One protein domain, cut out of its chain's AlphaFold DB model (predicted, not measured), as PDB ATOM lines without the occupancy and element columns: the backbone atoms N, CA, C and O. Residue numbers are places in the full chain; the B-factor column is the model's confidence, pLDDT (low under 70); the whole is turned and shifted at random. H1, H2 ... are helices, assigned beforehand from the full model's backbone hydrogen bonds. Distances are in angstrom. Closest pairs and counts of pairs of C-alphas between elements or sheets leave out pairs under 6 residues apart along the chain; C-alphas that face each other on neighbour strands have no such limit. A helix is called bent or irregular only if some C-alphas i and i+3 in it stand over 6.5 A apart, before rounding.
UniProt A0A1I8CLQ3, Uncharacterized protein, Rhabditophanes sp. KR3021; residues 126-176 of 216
ATOM      1  N   ALA A 126     -14.956 -15.239  -8.666       92.12
ATOM      2  CA  ALA A 126     -14.118 -15.720  -9.743       92.12
ATOM      3  C   ALA A 126     -12.667 -15.220  -9.655       92.12
ATOM      4  O   ALA A 126     -11.740 -16.008  -9.833       92.12
ATOM      5  N   ASP A 127     -12.461 -13.943  -9.333       88.81
ATOM      6  CA  ASP A 127     -11.129 -13.347  -9.207       88.81
ATOM      7  C   ASP A 127     -10.407 -13.900  -7.972       88.81
ATOM      8  O   ASP A 127      -9.232 -14.260  -8.057       88.81
ATOM      9  N   LYS A 128     -11.125 -14.073  -6.849       89.44
ATOM     10  CA  LYS A 128     -10.572 -14.739  -5.657       89.44
ATOM     11  C   LYS A 128     -10.151 -16.176  -5.971       89.44
ATOM     12  O   LYS A 128      -9.040 -16.574  -5.638       89.44
ATOM     13  N   TYR A 129     -11.010 -16.942  -6.646       94.25
ATOM     14  CA  TYR A 129     -10.681 -18.314  -7.037       94.25
ATOM     15  C   TYR A 129      -9.439 -18.367  -7.933       94.25
ATOM     16  O   TYR A 129      -8.581 -19.229  -7.744       94.25
ATOM     17  N   ALA A 130      -9.332 -17.459  -8.909       94.69
ATOM     18  CA  ALA A 130      -8.173 -17.393  -9.791       94.69
ATOM     19  C   ALA A 130      -6.888 -17.109  -8.999       94.69
ATOM     20  O   ALA A 130      -5.892 -17.806  -9.189       94.69
ATOM     21  N   MET A 131      -6.925 -16.160  -8.059       91.56
ATOM     22  CA  MET A 131      -5.792 -15.880  -7.172       91.56
ATOM     23  C   MET A 131      -5.395 -17.102  -6.335       91.56
ATOM     24  O   MET A 131      -4.227 -17.490  -6.357       91.56
ATOM     25  N   ASP A 132      -6.355 -17.770  -5.689       92.00
ATOM     26  CA  ASP A 132      -6.103 -18.985  -4.895       92.00
ATOM     27  C   ASP A 132      -5.558 -20.137  -5.766       92.00
ATOM     28  O   ASP A 132      -4.784 -20.989  -5.318       92.00
ATOM     29  N   TYR A 133      -5.974 -20.208  -7.032       94.94
ATOM     30  CA  TYR A 133      -5.446 -21.173  -7.990       94.94
ATOM     31  C   TYR A 133      -3.974 -20.885  -8.315       94.94
ATOM     32  O   TYR A 133      -3.151 -21.799  -8.228       94.94
ATOM     33  N   PHE A 134      -3.619 -19.642  -8.643       94.25
ATOM     34  CA  PHE A 134      -2.240 -19.283  -8.993       94.25
ATOM     35  C   PHE A 134      -1.289 -19.316  -7.797       94.25
ATOM     36  O   PHE A 134      -0.135 -19.702  -7.950       94.25
ATOM     37  N   GLN A 135      -1.766 -19.011  -6.591       90.12
ATOM     38  CA  GLN A 135      -0.966 -19.186  -5.378       90.12
ATOM     39  C   GLN A 135      -0.573 -20.653  -5.156       90.12
ATOM     40  O   GLN A 135       0.562 -20.931  -4.783       90.12
ATOM     41  N   ARG A 136      -1.482 -21.601  -5.432       90.88
ATOM     42  CA  ARG A 136      -1.219 -23.043  -5.261       90.88
ATOM     43  C   ARG A 136      -0.409 -23.663  -6.395       90.88
ATOM     44  O   ARG A 136       0.366 -24.578  -6.149       90.88
ATOM     45  N   ASN A 137      -0.605 -23.202  -7.630       88.06
ATOM     46  CA  ASN A 137       0.011 -23.798  -8.824       88.06
ATOM     47  C   ASN A 137       1.226 -23.005  -9.343       88.06
ATOM     48  O   ASN A 137       1.858 -23.408 -10.319       88.06
ATOM     49  N   GLY A 138       1.548 -21.883  -8.700       89.56
ATOM     50  CA  GLY A 138       2.536 -20.917  -9.163       89.56
ATOM     51  C   GLY A 138       1.970 -19.949 -10.201       89.56
ATOM     52  O   GLY A 138       0.965 -20.210 -10.860       89.56
ATOM     53  N   PHE A 139       2.644 -18.812 -10.361       88.62
ATOM     54  CA  PHE A 139       2.271 -17.780 -11.322       88.62
ATOM     55  C   PHE A 139       3.119 -17.881 -12.598       88.62
ATOM     56  O   PHE A 139       3.992 -17.054 -12.858       88.62
ATOM     57  N   SER A 140       2.880 -18.918 -13.397       90.88
ATOM     58  CA  SER A 140       3.593 -19.156 -14.660       90.88
ATOM     59  C   SER A 140       2.658 -19.090 -15.870       90.88
ATOM     60  O   SER A 140       1.454 -19.324 -15.749       90.88
ATOM     61  N   VAL A 141       3.201 -18.842 -17.067       89.00
ATOM     62  CA  VAL A 141       2.421 -18.874 -18.323       89.00
ATOM     63  C   VAL A 141       1.740 -20.236 -18.513       89.00
ATOM     64  O   VAL A 141       0.587 -20.303 -18.928       89.00
ATOM     65  N   GLN A 142       2.408 -21.322 -18.120       86.88
ATOM     66  CA  GLN A 142       1.851 -22.673 -18.160       86.88
ATOM     67  C   GLN A 142       0.647 -22.831 -17.222       86.88
ATOM     68  O   GLN A 142      -0.395 -23.338 -17.640       86.88
ATOM     69  N   SER A 143       0.746 -22.353 -15.975       92.31
ATOM     70  CA  SER A 143      -0.381 -22.372 -15.031       92.31
ATOM     71  C   SER A 143      -1.561 -21.530 -15.536       92.31
ATOM     72  O   SER A 143      -2.713 -21.943 -15.393       92.31
ATOM     73  N   ALA A 144      -1.276 -20.398 -16.193       93.94
ATOM     74  CA  ALA A 144      -2.266 -19.513 -16.801       93.94
ATOM     75  C   ALA A 144      -2.977 -20.174 -17.978       93.94
ATOM     76  O   ALA A 144      -4.200 -20.127 -18.065       93.94
ATOM     77  N   LEU A 145      -2.236 -20.850 -18.853       91.94
ATOM     78  CA  LEU A 145      -2.808 -21.621 -19.953       91.94
ATOM     79  C   LEU A 145      -3.656 -22.784 -19.450       91.94
ATOM     80  O   LEU A 145      -4.766 -22.975 -19.942       91.94
ATOM     81  N   HIS A 146      -3.186 -23.519 -18.440       92.94
ATOM     82  CA  HIS A 146      -3.962 -24.600 -17.835       92.94
ATOM     83  C   HIS A 146      -5.260 -24.079 -17.202       92.94
ATOM     84  O   HIS A 146      -6.331 -24.656 -17.397       92.94
ATOM     85  N   PHE A 147      -5.194 -22.941 -16.505       95.44
ATOM     86  CA  PHE A 147      -6.376 -22.264 -15.979       95.44
ATOM     87  C   PHE A 147      -7.338 -21.859 -17.105       95.44
ATOM     88  O   PHE A 147      -8.517 -22.200 -17.057       95.44
ATOM     89  N   CYS A 148      -6.834 -21.198 -18.149       94.75
ATOM     90  CA  CYS A 148      -7.642 -20.636 -19.230       94.75
ATOM     91  C   CYS A 148      -8.220 -21.667 -20.212       94.75
ATOM     92  O   CYS A 148      -9.288 -21.424 -20.775       94.75
ATOM     93  N   ASN A 149      -7.544 -22.801 -20.416       92.88
ATOM     94  CA  ASN A 149      -7.994 -23.878 -21.306       92.88
ATOM     95  C   ASN A 149      -8.765 -24.980 -20.560       92.88
ATOM     96  O   ASN A 149      -9.478 -25.768 -21.182       92.88
ATOM     97  N   GLY A 150      -8.653 -25.042 -19.231       92.06
ATOM     98  CA  GLY A 150      -9.311 -26.058 -18.419       92.06
ATOM     99  C   GLY A 150     -10.837 -25.941 -18.454       92.06
ATOM    100  O   GLY A 150     -11.408 -24.943 -18.014       92.06
ATOM    101  N   TYR A 151     -11.519 -27.007 -18.887       92.56
ATOM    102  CA  TYR A 151     -12.988 -27.057 -18.939       92.56
ATOM    103  C   TYR A 151     -13.638 -26.743 -17.580       92.56
ATOM    104  O   TYR A 151     -14.628 -26.016 -17.508       92.56
ATOM    105  N   ARG A 152     -13.026 -27.216 -16.485       89.88
ATOM    106  CA  ARG A 152     -13.503 -26.984 -15.113       89.88
ATOM    107  C   ARG A 152     -13.479 -25.511 -14.707       89.88
ATOM    108  O   ARG A 152     -14.315 -25.115 -13.914       89.88
ATOM    109  N   HIS A 153     -12.589 -24.693 -15.262       93.50
ATOM    110  CA  HIS A 153     -12.482 -23.269 -14.919       93.50
ATOM    111  C   HIS A 153     -13.341 -22.375 -15.814       93.50
ATOM    112  O   HIS A 153     -13.508 -21.193 -15.527       93.50
ATOM    113  N   LYS A 154     -13.932 -22.930 -16.880       93.75
ATOM    114  CA  LYS A 154     -14.697 -22.166 -17.868       93.75
ATOM    115  C   LYS A 154     -15.833 -21.364 -17.231       93.75
ATOM    116  O   LYS A 154     -15.983 -20.186 -17.542       93.75
ATOM    117  N   HIS A 155     -16.595 -21.970 -16.319       92.88
ATOM    118  CA  HIS A 155     -17.682 -21.277 -15.622       92.88
ATOM    119  C   HIS A 155     -17.151 -20.093 -14.799       92.88
ATOM    120  O   HIS A 155     -17.640 -18.978 -14.950       92.88
ATOM    121  N   ILE A 156     -16.072 -20.297 -14.039       93.31
ATOM    122  CA  ILE A 156     -15.407 -19.267 -13.228       93.31
ATOM    123  C   ILE A 156     -14.927 -18.108 -14.106       93.31
ATOM    124  O   ILE A 156     -15.221 -16.948 -13.828       93.31
ATOM    125  N   ILE A 157     -14.264 -18.426 -15.221       94.31
ATOM    126  CA  ILE A 157     -13.798 -17.435 -16.193       94.31
ATOM    127  C   ILE A 157     -14.977 -16.622 -16.735       94.31
ATOM    128  O   ILE A 157     -14.870 -15.406 -16.837       94.31
ATOM    129  N   HIS A 158     -16.119 -17.244 -17.045       92.75
ATOM    130  CA  HIS A 158     -17.292 -16.526 -17.555       92.75
ATOM    131  C   HIS A 158     -17.901 -15.535 -16.556       92.75
ATOM    132  O   HIS A 158     -18.461 -14.526 -16.994       92.75
ATOM    133  N   HIS A 159     -17.765 -15.787 -15.253       91.56
ATOM    134  CA  HIS A 159     -18.294 -14.911 -14.211       91.56
ATOM    135  C   HIS A 159     -17.494 -13.616 -14.029       91.56
ATOM    136  O   HIS A 159     -18.068 -12.635 -13.561       91.56
ATOM    137  N   SER A 160     -16.219 -13.561 -14.439       91.12
ATOM    138  CA  SER A 160     -15.391 -12.348 -14.368       91.12
ATOM    139  C   SER A 160     -15.039 -11.813 -15.756       91.12
ATOM    140  O   SER A 160     -14.376 -12.468 -16.561       91.12
ATOM    141  N   ARG A 161     -15.428 -10.561 -16.038       89.75
ATOM    142  CA  ARG A 161     -15.030  -9.868 -17.279       89.75
ATOM    143  C   ARG A 161     -13.504  -9.757 -17.398       89.75
ATOM    144  O   ARG A 161     -12.978  -9.887 -18.505       89.75
ATOM    145  N   TYR A 162     -12.804  -9.587 -16.276       89.38
ATOM    146  CA  TYR A 162     -11.344  -9.511 -16.231       89.38
ATOM    147  C   TYR A 162     -10.701 -10.842 -16.617       89.38
ATOM    148  O   TYR A 162      -9.850 -10.860 -17.508       89.38
ATOM    149  N   LEU A 163     -11.164 -11.960 -16.045       94.06
ATOM    150  CA  LEU A 163     -10.644 -13.287 -16.397       94.06
ATOM    151  C   LEU A 163     -10.899 -13.639 -17.862       94.06
ATOM    152  O   LEU A 163     -10.031 -14.231 -18.503       94.06
ATOM    153  N   ARG A 164     -12.045 -13.239 -18.433       94.50
ATOM    154  CA  ARG A 164     -12.300 -13.437 -19.872       94.50
ATOM    155  C   ARG A 164     -11.274 -12.708 -20.733       94.50
ATOM    156  O   ARG A 164     -10.711 -13.326 -21.634       94.50
ATOM    157  N   SER A 165     -11.018 -11.427 -20.454       94.00
ATOM    158  CA  SER A 165     -10.034 -10.640 -21.209       94.00
ATOM    159  C   SER A 165      -8.614 -11.181 -21.013       94.00
ATOM    160  O   SER A 165      -7.881 -11.354 -21.987       94.00
ATOM    161  N   TYR A 166      -8.252 -11.538 -19.780       94.25
ATOM    162  CA  TYR A 166      -6.972 -12.163 -19.461       94.25
ATOM    163  C   TYR A 166      -6.766 -13.470 -20.238       94.25
ATOM    164  O   TYR A 166      -5.793 -13.603 -20.981       94.25
ATOM    165  N   CYS A 167      -7.716 -14.402 -20.161       94.31
ATOM    166  CA  CYS A 167      -7.623 -15.678 -20.864       94.31
ATOM    167  C   CYS A 167      -7.706 -15.543 -22.383       94.31
ATOM    168  O   CYS A 167      -7.204 -16.401 -23.107       94.31
ATOM    169  N   GLN A 168      -8.337 -14.491 -22.900       94.31
ATOM    170  CA  GLN A 168      -8.270 -14.175 -24.320       94.31
ATOM    171  C   GLN A 168      -6.849 -13.760 -24.722       94.31
ATOM    172  O   GLN A 168      -6.315 -14.345 -25.659       94.31
ATOM    173  N   LYS A 169      -6.211 -12.846 -23.982       91.69
ATOM    174  CA  LYS A 169      -4.828 -12.411 -24.249       91.69
ATOM    175  C   LYS A 169      -3.822 -13.553 -24.120       91.69
ATOM    176  O   LYS A 169      -2.976 -13.719 -24.990       91.69
ATOM    177  N   ILE A 170      -3.935 -14.377 -23.077       91.75
ATOM    178  CA  ILE A 170      -3.057 -15.541 -22.890       91.75
ATOM    179  C   ILE A 170      -3.184 -16.517 -24.065       91.75
ATOM    180  O   ILE A 170      -2.173 -16.969 -24.591       91.75
ATOM    181  N   ARG A 171      -4.405 -16.805 -24.531       89.38
ATOM    182  CA  ARG A 171      -4.604 -17.687 -25.693       89.38
ATOM    183  C   ARG A 171      -4.135 -17.059 -27.004       89.38
ATOM    184  O   ARG A 171      -3.612 -17.775 -27.843       89.38
ATOM    185  N   GLN A 172      -4.286 -15.750 -27.174       87.44
ATOM    186  CA  GLN A 172      -3.775 -15.047 -28.355       87.44
ATOM    187  C   GLN A 172      -2.244 -15.060 -28.408       87.44
ATOM    188  O   GLN A 172      -1.679 -15.276 -29.471       87.44
ATOM    189  N   ASN A 173      -1.583 -14.877 -27.263       86.88
ATOM    190  CA  ASN A 173      -0.125 -14.801 -27.200       86.88
ATOM    191  C   ASN A 173       0.557 -16.178 -27.135       86.88
ATOM    192  O   ASN A 173       1.688 -16.305 -27.587       86.88
ATOM    193  N   TYR A 174      -0.104 -17.192 -26.561       84.19
ATOM    194  CA  TYR A 174       0.518 -18.489 -26.249       84.19
ATOM    195  C   TYR A 174      -0.329 -19.721 -26.623       84.19
ATOM    196  O   TYR A 174       0.124 -20.848 -26.450       84.19
ATOM    197  N   GLY A 175      -1.574 -19.548 -27.076       67.00
ATOM    198  CA  GLY A 175      -2.551 -20.633 -27.258       67.00
ATOM    199  C   GLY A 175      -2.659 -21.207 -28.673       67.00
ATOM    200  O   GLY A 175      -3.472 -22.101 -28.878       67.00
ATOM    201  N   ALA A 176      -1.871 -20.713 -29.626       55.72
ATOM    202  CA  ALA A 176      -1.780 -21.255 -30.980       55.72
ATOM    203  C   ALA A 176      -0.458 -22.019 -31.119       55.72
ATOM    204  O   ALA A 176       0.537 -21.418 -31.506       55.72
TER     205      ALA A 176
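This is residues 126 to 176 of the 216 residues of an uncharacterized protein of Rhabditophanes sp. KR3021 (UniProt A0A1I8CLQ3). The longest helix, H4, has H2 packed on it at a steep angle, while H1 makes the third corner of a triangle with them, its first residues near the start of H4 and its last residues near H2. The short helix H3 closes one end of this small cluster, where H1 begins, H2 ends and H4 begins. The printed part has 51 residues with four named helices, H1, H2, H3 and H4 in chain order, and no named strand; the class is all helix. It is compact, with a radius of gyration of the C-alphas of 9.9 A, and rounded, spanning 27 by 22 by 17 A.

H4, residues 161 to 174, measures 19.9 A from first to last C-alpha and ends with C-alpha 174 at (0.518, -18.489, -26.249). H2 is residues 141 to 149, 11.9 A. H3 is residues 151 to 159, 14.1 A, and irregular: C-alphas 152 and 155 are 7.1 A apart. H1, residues 126 to 137, 16.3 A, begins with C-alpha 126 at (-14.118, -15.720, -9.743).

H4 and H2 touch, closest at the C-alphas of Cys 148 and Cys 167, 5.2 A apart, at a steep tilt of 61 degrees, opposite ways. H4, with residues 163 to 167 alone, touches H3 only at the corner, closest at the C-alphas of Ile 157 and Leu 163, 5.2 A. H1, with residues 126 to 129 alone, touches H3 only at their ends, closest at the C-alphas of Ala 126 and Ile 156, 5.1 A. Every O i to N i+4 pair is within hydrogen-bond range in H1, H2 and H4, and 3 of 5 are in H3.

The C-alphas of Lys 128 and Ala 176 are the two farthest apart, 27.6 A. The printed part has no cut, and its three links are tight. Residues 175 to 176 have pLDDT under 70.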